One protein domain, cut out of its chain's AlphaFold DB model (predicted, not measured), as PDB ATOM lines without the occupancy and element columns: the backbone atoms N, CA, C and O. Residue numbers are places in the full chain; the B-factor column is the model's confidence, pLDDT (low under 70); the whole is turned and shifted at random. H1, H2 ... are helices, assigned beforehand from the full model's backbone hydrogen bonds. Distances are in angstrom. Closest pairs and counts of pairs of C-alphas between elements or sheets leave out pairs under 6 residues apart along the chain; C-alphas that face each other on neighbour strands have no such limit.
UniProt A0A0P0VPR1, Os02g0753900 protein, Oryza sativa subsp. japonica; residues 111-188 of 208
ATOM      1  N   VAL A 111      60.322  16.091 -36.557       63.22
ATOM      2  CA  VAL A 111      58.980  15.503 -36.380       63.22
ATOM      3  C   VAL A 111      57.910  16.395 -37.014       63.22
ATOM      4  O   VAL A 111      56.847  15.920 -37.416       63.22
ATOM      5  N   LYS A 112      58.232  17.689 -37.144       66.43
ATOM      6  CA  LYS A 112      57.404  18.716 -37.770       66.43
ATOM      7  C   LYS A 112      56.981  18.320 -39.187       66.43
ATOM      8  O   LYS A 112      55.797  18.432 -39.488       66.43
ATOM      9  N   ASP A 113      57.881  17.773 -40.001       74.78
ATOM     10  CA  ASP A 113      57.581  17.492 -41.413       74.78
ATOM     11  C   ASP A 113      56.954  16.108 -41.606       74.78
ATOM     12  O   ASP A 113      56.088  15.921 -42.464       74.78
ATOM     13  N   LEU A 114      57.311  15.143 -40.749       78.53
ATOM     14  CA  LEU A 114      56.778  13.781 -40.826       78.53
ATOM     15  C   LEU A 114      55.254  13.747 -40.615       78.53
ATOM     16  O   LEU A 114      54.550  12.979 -41.277       78.53
ATOM     17  N   GLY A 115      54.737  14.597 -39.721       87.33
ATOM     18  CA  GLY A 115      53.303  14.700 -39.443       87.33
ATOM     19  C   GLY A 115      52.503  15.210 -40.642       87.33
ATOM     20  O   GLY A 115      51.513  14.584 -41.032       87.33
ATOM     21  N   PHE A 116      52.953  16.307 -41.260       91.60
ATOM     22  CA  PHE A 116      52.279  16.881 -42.428       91.60
ATOM     23  C   PHE A 116      52.403  15.990 -43.657       91.60
ATOM     24  O   PHE A 116      51.403  15.788 -44.340       91.60
ATOM     25  N   HIS A 117      53.571  15.386 -43.894       93.53
ATOM     26  CA  HIS A 117      53.753  14.453 -45.005       93.53
ATOM     27  C   HIS A 117      52.802  13.254 -44.891       93.53
ATOM     28  O   HIS A 117      52.096  12.917 -45.840       93.53
ATOM     29  N   LYS A 118      52.718  12.631 -43.707       92.83
ATOM     30  CA  LYS A 118      51.817  11.493 -43.479       92.83
ATOM     31  C   LYS A 118      50.345  11.888 -43.595       92.83
ATOM     32  O   LYS A 118      49.554  11.123 -44.143       92.83
ATOM     33  N   LEU A 119      49.970  13.062 -43.086       94.56
ATOM     34  CA  LEU A 119      48.610  13.573 -43.227       94.56
ATOM     35  C   LEU A 119      48.271  13.852 -44.692       94.56
ATOM     36  O   LEU A 119      47.194  13.473 -45.130       94.56
ATOM     37  N   GLN A 120      49.175  14.476 -45.447       94.96
ATOM     38  CA  GLN A 120      48.987  14.747 -46.870       94.96
ATOM     39  C   GLN A 120      48.812  13.447 -47.655       94.96
ATOM     40  O   GLN A 120      47.869  13.339 -48.434       94.96
ATOM     41  N   GLU A 121      49.654  12.448 -47.404       96.28
ATOM     42  CA  GLU A 121      49.528  11.128 -48.021       96.28
ATOM     43  C   GLU A 121      48.183  10.469 -47.669       96.28
ATOM     44  O   GLU A 121      47.435  10.049 -48.551       96.28
ATOM     45  N   GLY A 122      47.801  10.480 -46.387       96.35
ATOM     46  CA  GLY A 122      46.506   9.960 -45.945       96.35
ATOM     47  C   GLY A 122      45.314  10.718 -46.538       96.35
ATOM     48  O   GLY A 122      44.316  10.108 -46.914       96.35
ATOM     49  N   MET A 123      45.415  12.042 -46.676       97.33
ATOM     50  CA  MET A 123      44.399  12.852 -47.343       97.33
ATOM     51  C   MET A 123      44.333  12.516 -48.823       97.33
ATOM     52  O   MET A 123      43.232  12.375 -49.340       97.33
ATOM     53  N   ASN A 124      45.462  12.332 -49.508       96.26
ATOM     54  CA  ASN A 124      45.493  12.011 -50.932       96.26
ATOM     55  C   ASN A 124      44.749  10.711 -51.260       96.26
ATOM     56  O   ASN A 124      44.069  10.678 -52.286       96.26
ATOM     57  N   GLN A 125      44.776   9.727 -50.358       97.85
ATOM     58  CA  GLN A 125      44.070   8.446 -50.487       97.85
ATOM     59  C   GLN A 125      42.542   8.539 -50.325       97.85
ATOM     60  O   GLN A 125      41.830   7.615 -50.715       97.85
ATOM     61  N   LEU A 126      42.011   9.637 -49.774       98.04
ATOM     62  CA  LEU A 126      40.565   9.823 -49.644       98.04
ATOM     63  C   LEU A 126      39.903  10.160 -50.985       98.04
ATOM     64  O   LEU A 126      40.455  10.888 -51.822       98.04
ATOM     65  N   ASP A 127      38.661   9.706 -51.135       98.22
ATOM     66  CA  ASP A 127      37.804  10.098 -52.246       98.22
ATOM     67  C   ASP A 127      37.495  11.610 -52.222       98.22
ATOM     68  O   ASP A 127      37.559  12.287 -51.188       98.22
ATOM     69  N   VAL A 128      37.154  12.155 -53.394       98.10
ATOM     70  CA  VAL A 128      36.908  13.595 -53.577       98.10
ATOM     71  C   VAL A 128      35.747  14.087 -52.707       98.10
ATOM     72  O   VAL A 128      35.823  15.191 -52.162       98.10
ATOM     73  N   ALA A 129      34.698  13.279 -52.518       98.29
ATOM     74  CA  ALA A 129      33.543  13.668 -51.713       98.29
ATOM     75  C   ALA A 129      33.901  13.751 -50.222       98.29
ATOM     76  O   ALA A 129      33.480  14.677 -49.529       98.29
ATOM     77  N   SER A 130      34.727  12.840 -49.714       98.23
ATOM     78  CA  SER A 130      35.240  12.886 -48.342       98.23
ATOM     79  C   SER A 130      36.148  14.093 -48.107       98.23
ATOM     80  O   SER A 130      35.940  14.812 -47.129       98.23
ATOM     81  N   LYS A 131      37.066  14.399 -49.034       98.43
ATOM     82  CA  LYS A 131      37.868  15.641 -48.983       98.43
ATOM     83  C   LYS A 131      36.977  16.886 -48.945       98.43
ATOM     84  O   LYS A 131      37.199  17.781 -48.131       98.43
ATOM     85  N   ALA A 132      35.942  16.928 -49.788       98.45
ATOM     86  CA  ALA A 132      34.995  18.038 -49.836       98.45
ATOM     87  C   ALA A 132      34.195  18.185 -48.530       98.45
ATOM     88  O   ALA A 132      34.049  19.305 -48.045       98.45
ATOM     89  N   ARG A 133      33.741  17.076 -47.930       98.58
ATOM     90  CA  ARG A 133      33.032  17.074 -46.638       98.58
ATOM     91  C   ARG A 133      33.911  17.555 -45.486       98.58
ATOM     92  O   ARG A 133      33.446  18.338 -44.666       98.58
ATOM     93  N   ILE A 134      35.175  17.131 -45.435       98.53
ATOM     94  CA  ILE A 134      36.136  17.619 -44.430       98.53
ATOM     95  C   ILE A 134      36.322  19.128 -44.585       98.53
ATOM     96  O   ILE A 134      36.217  19.873 -43.612       98.53
ATOM     97  N   ARG A 135      36.547  19.588 -45.820       98.30
ATOM     98  CA  ARG A 135      36.703  21.011 -46.123       98.30
ATOM     99  C   ARG A 135      35.472  21.820 -45.702       98.30
ATOM    100  O   ARG A 135      35.627  22.843 -45.045       98.30
ATOM    101  N   ASP A 136      34.270  21.362 -46.044       98.53
ATOM    102  CA  ASP A 136      33.015  22.012 -45.647       98.53
ATOM    103  C   ASP A 136      32.851  22.069 -44.122       98.53
ATOM    104  O   ASP A 136      32.567  23.127 -43.563       98.53
ATOM    105  N   ALA A 137      33.125  20.964 -43.424       98.62
ATOM    106  CA  ALA A 137      33.068  20.920 -41.968       98.62
ATOM    107  C   ALA A 137      34.016  21.943 -41.319       98.62
ATOM    108  O   ALA A 137      33.633  22.609 -40.356       98.62
ATOM    109  N   LEU A 138      35.224  22.110 -41.866       98.45
ATOM    110  CA  LEU A 138      36.179  23.116 -41.395       98.45
ATOM    111  C   LEU A 138      35.695  24.546 -41.668       98.45
ATOM    112  O   LEU A 138      35.798  25.387 -40.775       98.45
ATOM    113  N   TYR A 139      35.108  24.820 -42.837       98.26
ATOM    114  CA  TYR A 139      34.497  26.124 -43.123       98.26
ATOM    115  C   TYR A 139      33.336  26.435 -42.177       98.26
ATOM    116  O   TYR A 139      33.263  27.529 -41.617       98.26
ATOM    117  N   ARG A 140      32.452  25.462 -41.935       97.74
ATOM    118  CA  ARG A 140      31.357  25.598 -40.966       97.74
ATOM    119  C   ARG A 140      31.891  25.852 -39.561       97.74
ATOM    120  O   ARG A 140      31.364  26.716 -38.868       97.74
ATOM    121  N   LEU A 141      32.950  25.157 -39.144       97.95
ATOM    122  CA  LEU A 141      33.577  25.370 -37.841       97.95
ATOM    123  C   LEU A 141      34.172  26.777 -37.716       97.95
ATOM    124  O   LEU A 141      33.907  27.452 -36.720       97.95
ATOM    125  N   ALA A 142      34.931  27.224 -38.717       97.02
ATOM    126  CA  ALA A 142      35.508  28.565 -38.748       97.02
ATOM    127  C   ALA A 142      34.409  29.634 -38.654       97.02
ATOM    128  O   ALA A 142      34.443  30.482 -37.760       97.02
ATOM    129  N   ASN A 143      33.356  29.502 -39.463       96.51
ATOM    130  CA  ASN A 143      32.203  30.397 -39.419       96.51
ATOM    131  C   ASN A 143      31.529  30.383 -38.044       96.51
ATOM    132  O   ASN A 143      31.265  31.441 -37.478       96.51
ATOM    133  N   CYS A 144      31.280  29.211 -37.456       94.72
ATOM    134  CA  CYS A 144      30.699  29.106 -36.117       94.72
ATOM    135  C   CYS A 144      31.569  29.789 -35.046       94.72
ATOM    136  O   CYS A 144      31.039  30.389 -34.110       94.72
ATOM    137  N   VAL A 145      32.899  29.712 -35.151       93.73
ATOM    138  CA  VAL A 145      33.827  30.401 -34.237       93.73
ATOM    139  C   VAL A 145      33.730  31.917 -34.409       93.73
ATOM    140  O   VAL A 145      33.586  32.624 -33.411       93.73
ATOM    141  N   GLU A 146      33.720  32.414 -35.645       89.71
ATOM    142  CA  GLU A 146      33.571  33.845 -35.927       89.71
ATOM    143  C   GLU A 146      32.232  34.401 -35.437       89.71
ATOM    144  O   GLU A 146      32.196  35.464 -34.821       89.71
ATOM    145  N   HIS A 147      31.129  33.679 -35.648       89.29
ATOM    146  CA  HIS A 147      29.809  34.104 -35.177       89.29
ATOM    147  C   HIS A 147      29.757  34.174 -33.652       89.29
ATOM    148  O   HIS A 147      29.232  35.144 -33.106       89.29
ATOM    149  N   ARG A 148      30.349  33.198 -32.951       85.26
ATOM    150  CA  ARG A 148      30.465  33.250 -31.486       85.26
ATOM    151  C   ARG A 148      31.261  34.463 -31.026       85.26
ATOM    152  O   ARG A 148      30.859  35.090 -30.052       85.26
ATOM    153  N   HIS A 149      32.343  34.818 -31.719       82.76
ATOM    154  CA  HIS A 149      33.109  36.009 -31.370       82.76
ATOM    155  C   HIS A 149      32.333  37.297 -31.662       82.76
ATOM    156  O   HIS A 149      32.261  38.154 -30.793       82.76
ATOM    157  N   ARG A 150      31.662  37.405 -32.816       81.08
ATOM    158  CA  ARG A 150      30.817  38.566 -33.148       81.08
ATOM    159  C   ARG A 150      29.685  38.755 -32.145       81.08
ATOM    160  O   ARG A 150      29.457  39.880 -31.720       81.08
ATOM    161  N   ILE A 151      29.005  37.674 -31.752       74.14
ATOM    162  CA  ILE A 151      27.954  37.709 -30.725       74.14
ATOM    163  C   ILE A 151      28.558  38.059 -29.364       74.14
ATOM    164  O   ILE A 151      27.970  38.844 -28.633       74.14
ATOM    165  N   ALA A 152      29.736  37.537 -29.014       71.53
ATOM    166  CA  ALA A 152      30.434  37.934 -27.793       71.53
ATOM    167  C   ALA A 152      30.785  39.433 -27.807       71.53
ATOM    168  O   ALA A 152      30.531  40.104 -26.824       71.53
ATOM    169  N   SER A 153      31.256  39.993 -28.922       65.58
ATOM    170  CA  SER A 153      31.584  41.420 -29.032       65.58
ATOM    171  C   SER A 153      30.350  42.327 -29.061       65.58
ATOM    172  O   SER A 153      30.361  43.405 -28.467       65.58
ATOM    173  N   THR A 154      29.258  41.919 -29.719       60.42
ATOM    174  CA  THR A 154      28.001  42.687 -29.685       60.42
ATOM    175  C   THR A 154      27.336  42.569 -28.331       60.42
ATOM    176  O   THR A 154      26.892  43.579 -27.803       60.42
ATOM    177  N   THR A 155      27.329  41.386 -27.720       57.06
ATOM    178  CA  THR A 155      26.881  41.248 -26.339       57.06
ATOM    179  C   THR A 155      27.800  42.013 -25.410       57.06
ATOM    180  O   THR A 155      27.269  42.699 -24.580       57.06
ATOM    181  N   GLU A 156      29.117  42.088 -25.571       55.09
ATOM    182  CA  GLU A 156      29.950  43.008 -24.779       55.09
ATOM    183  C   GLU A 156      29.602  44.479 -25.030       55.09
ATOM    184  O   GLU A 156      29.649  45.272 -24.100       55.09
ATOM    185  N   THR A 157      29.169  44.857 -26.232       53.47
ATOM    186  CA  THR A 157      28.725  46.236 -26.507       53.47
ATOM    187  C   THR A 157      27.352  46.534 -25.885       53.47
ATOM    188  O   THR A 157      27.138  47.621 -25.357       53.47
ATOM    189  N   VAL A 158      26.425  45.570 -25.873       53.86
ATOM    190  CA  VAL A 158      25.091  45.721 -25.255       53.86
ATOM    191  C   VAL A 158      25.120  45.395 -23.748       53.86
ATOM    192  O   VAL A 158      24.312  45.897 -22.978       53.86
ATOM    193  N   ASN A 159      26.103  44.626 -23.288       48.85
ATOM    194  CA  ASN A 159      26.272  44.135 -21.919       48.85
ATOM    195  C   ASN A 159      27.375  44.873 -21.161       48.85
ATOM    196  O   ASN A 159      27.425  44.733 -19.940       48.85
ATOM    197  N   GLN A 160      28.183  45.719 -21.806       48.59
ATOM    198  CA  GLN A 160      28.776  46.856 -21.098       48.59
ATOM    199  C   GLN A 160      27.674  47.761 -20.529       48.59
ATOM    200  O   GLN A 160      27.921  48.456 -19.551       48.59
ATOM    201  N   LEU A 161      26.436  47.657 -21.036       48.88
ATOM    202  CA  LEU A 161      25.260  48.212 -20.376       48.88
ATOM    203  C   LEU A 161      24.535  47.236 -19.416       48.88
ATOM    204  O   LEU A 161      23.596  47.668 -18.756       48.88
ATOM    205  N   GLY A 162      24.937  45.964 -19.239       43.33
ATOM    206  CA  GLY A 162      24.209  45.123 -18.268       43.33
ATOM    207  C   GLY A 162      24.564  43.656 -17.983       43.33
ATOM    208  O   GLY A 162      23.826  43.044 -17.220       43.33
ATOM    209  N   VAL A 163      25.618  43.025 -18.516       46.00
ATOM    210  CA  VAL A 163      25.839  41.574 -18.264       46.00
ATOM    211  C   VAL A 163      27.316  41.198 -18.121       46.00
ATOM    212  O   VAL A 163      27.813  40.275 -18.759       46.00
ATOM    213  N   MET A 164      28.019  41.860 -17.205       46.75
ATOM    214  CA  MET A 164      29.177  41.247 -16.534       46.75
ATOM    215  C   MET A 164      28.761  40.415 -15.302       46.75
ATOM    216  O   MET A 164      29.604  39.825 -14.635       46.75
ATOM    217  N   GLU A 165      27.457  40.288 -15.015       53.28
ATOM    218  CA  GLU A 165      26.978  39.620 -13.794       53.28
ATOM    219  C   GLU A 165      26.536  38.156 -13.972       53.28
ATOM    220  O   GLU A 165      26.569  37.391 -13.006       53.28
ATOM    221  N   SER A 166      26.175  37.698 -15.178       53.07
ATOM    222  CA  SER A 166      25.533  36.373 -15.327       53.07
ATOM    223  C   SER A 166      26.481  35.186 -15.072       53.07
ATOM    224  O   SER A 166      26.127  34.251 -14.345       53.07
ATOM    225  N   SER A 167      27.723  35.228 -15.571       54.07
ATOM    226  CA  SER A 167      28.682  34.127 -15.352       54.07
ATOM    227  C   SER A 167      29.210  34.075 -13.916       54.07
ATOM    228  O   SER A 167      29.441  32.987 -13.386       54.07
ATOM    229  N   ALA A 168      29.346  35.228 -13.253       55.23
ATOM    230  CA  ALA A 168      29.680  35.271 -11.834       55.23
ATOM    231  C   ALA A 168      28.516  34.714 -10.998       55.23
ATOM    232  O   ALA A 168      28.716  33.790 -10.211       55.23
ATOM    233  N   SER A 169      27.289  35.193 -11.235       56.72
ATOM    234  CA  SER A 169      26.074  34.776 -10.517       56.72
ATOM    235  C   SER A 169      25.820  33.264 -10.581       56.72
ATOM    236  O   SER A 169      25.485  32.642  -9.567       56.72
ATOM    237  N   LYS A 170      26.057  32.629 -11.737       62.70
ATOM    238  CA  LYS A 170      25.919  31.169 -11.866       62.70
ATOM    239  C   LYS A 170      26.946  30.410 -11.015       62.70
ATOM    240  O   LYS A 170      26.554  29.495 -10.294       62.70
ATOM    241  N   ARG A 171      28.217  30.835 -11.023       62.76
ATOM    242  CA  ARG A 171      29.277  30.241 -10.188       62.76
ATOM    243  C   ARG A 171      28.965  30.383  -8.694       62.76
ATOM    244  O   ARG A 171      29.163  29.434  -7.944       62.76
ATOM    245  N   TRP A 172      28.445  31.533  -8.253       62.65
ATOM    246  CA  TRP A 172      28.077  31.730  -6.844       62.65
ATOM    247  C   TRP A 172      26.942  30.802  -6.399       62.65
ATOM    248  O   TRP A 172      27.013  30.260  -5.297       62.65
ATOM    249  N   ARG A 173      25.931  30.574  -7.252       73.03
ATOM    250  CA  ARG A 173      24.857  29.608  -6.959       73.03
ATOM    251  C   ARG A 173      25.364  28.169  -6.879       73.03
ATOM    252  O   ARG A 173      24.923  27.427  -6.012       73.03
ATOM    253  N   GLU A 174      26.299  27.785  -7.742       68.51
ATOM    254  CA  GLU A 174      26.882  26.438  -7.736       68.51
ATOM    255  C   GLU A 174      27.728  26.186  -6.475       68.51
ATOM    256  O   GLU A 174      27.548  25.173  -5.804       68.51
ATOM    257  N   ILE A 175      28.538  27.168  -6.061       68.66
ATOM    258  CA  ILE A 175      29.321  27.112  -4.813       68.66
ATOM    259  C   ILE A 175      28.416  27.055  -3.567       68.66
ATOM    260  O   ILE A 175      28.801  26.473  -2.554       68.66
ATOM    261  N   GLN A 176      27.216  27.647  -3.618       75.51
ATOM    262  CA  GLN A 176      26.236  27.560  -2.526       75.51
ATOM    263  C   GLN A 176      25.596  26.170  -2.397       75.51
ATOM    264  O   GLN A 176      25.220  25.803  -1.287       75.51
ATOM    265  N   MET A 177      25.481  25.412  -3.494       76.29
ATOM    266  CA  MET A 177      24.904  24.057  -3.510       76.29
ATOM    267  C   MET A 177      25.923  22.950  -3.187       76.29
ATOM    268  O   MET A 177      25.539  21.795  -3.017       76.29
ATOM    269  N   MET A 178      27.215  23.279  -3.112       82.21
ATOM    270  CA  MET A 178      28.278  22.340  -2.741       82.21
ATOM    271  C   MET A 178      28.307  22.061  -1.230       82.21
ATOM    272  O   MET A 178      27.854  22.862  -0.411       82.21
ATOM    273  N   ASN A 179      28.884  20.914  -0.860       87.00
ATOM    274  CA  ASN A 179      29.151  20.538   0.528       87.00
ATOM    275  C   ASN A 179      29.974  21.648   1.226       87.00
ATOM    276  O   ASN A 179      30.847  22.239   0.584       87.00
ATOM    277  N   PRO A 180      29.742  21.960   2.519       90.14
ATOM    278  CA  PRO A 180      30.485  22.999   3.241       90.14
ATOM    279  C   PRO A 180      32.013  22.898   3.117       90.14
ATOM    280  O   PRO A 180      32.681  23.932   3.082       90.14
ATOM    281  N   MET A 181      32.567  21.684   3.021       91.82
ATOM    282  CA  MET A 181      34.010  21.489   2.844       91.82
ATOM    283  C   MET A 181      34.469  21.852   1.425       91.82
ATOM    284  O   MET A 181      35.442  22.577   1.250       91.82
ATOM    285  N   ASP A 182      33.719  21.449   0.403       92.40
ATOM    286  CA  ASP A 182      34.046  21.773  -0.989       92.40
ATOM    287  C   ASP A 182      33.878  23.270  -1.274       92.40
ATOM    288  O   ASP A 182      34.628  23.857  -2.057       92.40
ATOM    289  N   ARG A 183      32.925  23.920  -0.594       89.93
ATOM    290  CA  ARG A 183      32.722  25.369  -0.667       89.93
ATOM    291  C   ARG A 183      33.954  26.143  -0.199       89.93
ATOM    292  O   ARG A 183      34.311  27.129  -0.845       89.93
ATOM    293  N   SER A 184      34.602  25.725   0.893       88.73
ATOM    294  CA  SER A 184      35.798  26.412   1.400       88.73
ATOM    295  C   SER A 184      36.995  26.217   0.469       88.73
ATOM    296  O   SER A 184      37.702  27.181   0.172       88.73
ATOM    297  N   VAL A 185      37.162  25.009  -0.082       89.64
ATOM    298  CA  VAL A 185      38.197  24.710  -1.081       89.64
ATOM    299  C   VAL A 185      37.986  25.545  -2.346       89.64
ATOM    300  O   VAL A 185      38.918  26.199  -2.815       89.64
ATOM    301  N   ALA A 186      36.758  25.607  -2.865       87.18
ATOM    302  CA  ALA A 186      36.434  26.424  -4.032       87.18
ATOM    303  C   ALA A 186      36.698  27.917  -3.778       87.18
ATOM    304  O   ALA A 186      37.277  28.596  -4.624       87.18
ATOM    305  N   GLN A 187      36.319  28.436  -2.605       86.96
ATOM    306  CA  GLN A 187      36.598  29.824  -2.229       86.96
ATOM    307  C   GLN A 187      38.096  30.117  -2.135       86.96
ATOM    308  O   GLN A 187      38.514  31.203  -2.530       86.96
ATOM    309  N   LEU A 188      38.903  29.181  -1.635       85.63
ATOM    310  CA  LEU A 188      40.352  29.346  -1.555       85.63
ATOM    311  C   LEU A 188      40.993  29.395  -2.948       85.63
ATOM    312  O   LEU A 188      41.813  30.266  -3.213       85.63
TER     313      LEU A 188
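AT A GLANCE: This is residues 111 to 188 of the 208 residues of the protein "Os02g0753900 protein" of Oryza sativa subsp. japonica (UniProt A0A0P0VPR1). One long helix, H2, makes the bar of a wide, open U, with H1 turned off at its first end and the short H3 and H4 beyond its other end. You find 78 printed residues with four named helices, H1 to H4, and no named strand: all helix. The whole is extended, radius of gyration of the C-alphas 22.5 A, spanning 56 by 36 by 23 A.

HOW THE PARTS SIT: Start at H1, residues 111 to 124, close to but not clearly touching H2, residues 128 to 159; the closest C-alphas, Met 123 and Lys 131, are 7.3 A apart. They run opposite ways at a steep tilt of 62 degrees. H2 and H3, residues 166 to 177, are apart. H3, with residues 175 to 176 alone, only just touches H4, residues 180 to 188, in a helical hairpin with 3 pairs of C-alphas within 8 A, the closest Ile 175 and Arg 183 at 5.6 A. Every O i to N i+4 pair is within hydrogen-bond range in H2, H3 and H4, and 9 of 10 in H1.

IN THESE COORDINATES: Find C-alpha 111 at (58.980, 15.503, -36.380); H1 runs 20.1 A from there. H2 runs 45.3 A, H3 17.1 A and H4 12.7 A, to C-alpha 188 at (40.352, 29.346, -1.555).

THE WHOLE: The printed part has no cut and no long link. Look for pLDDT under 70 at residues 111 to 112, 153 to 172 and 174 to 175.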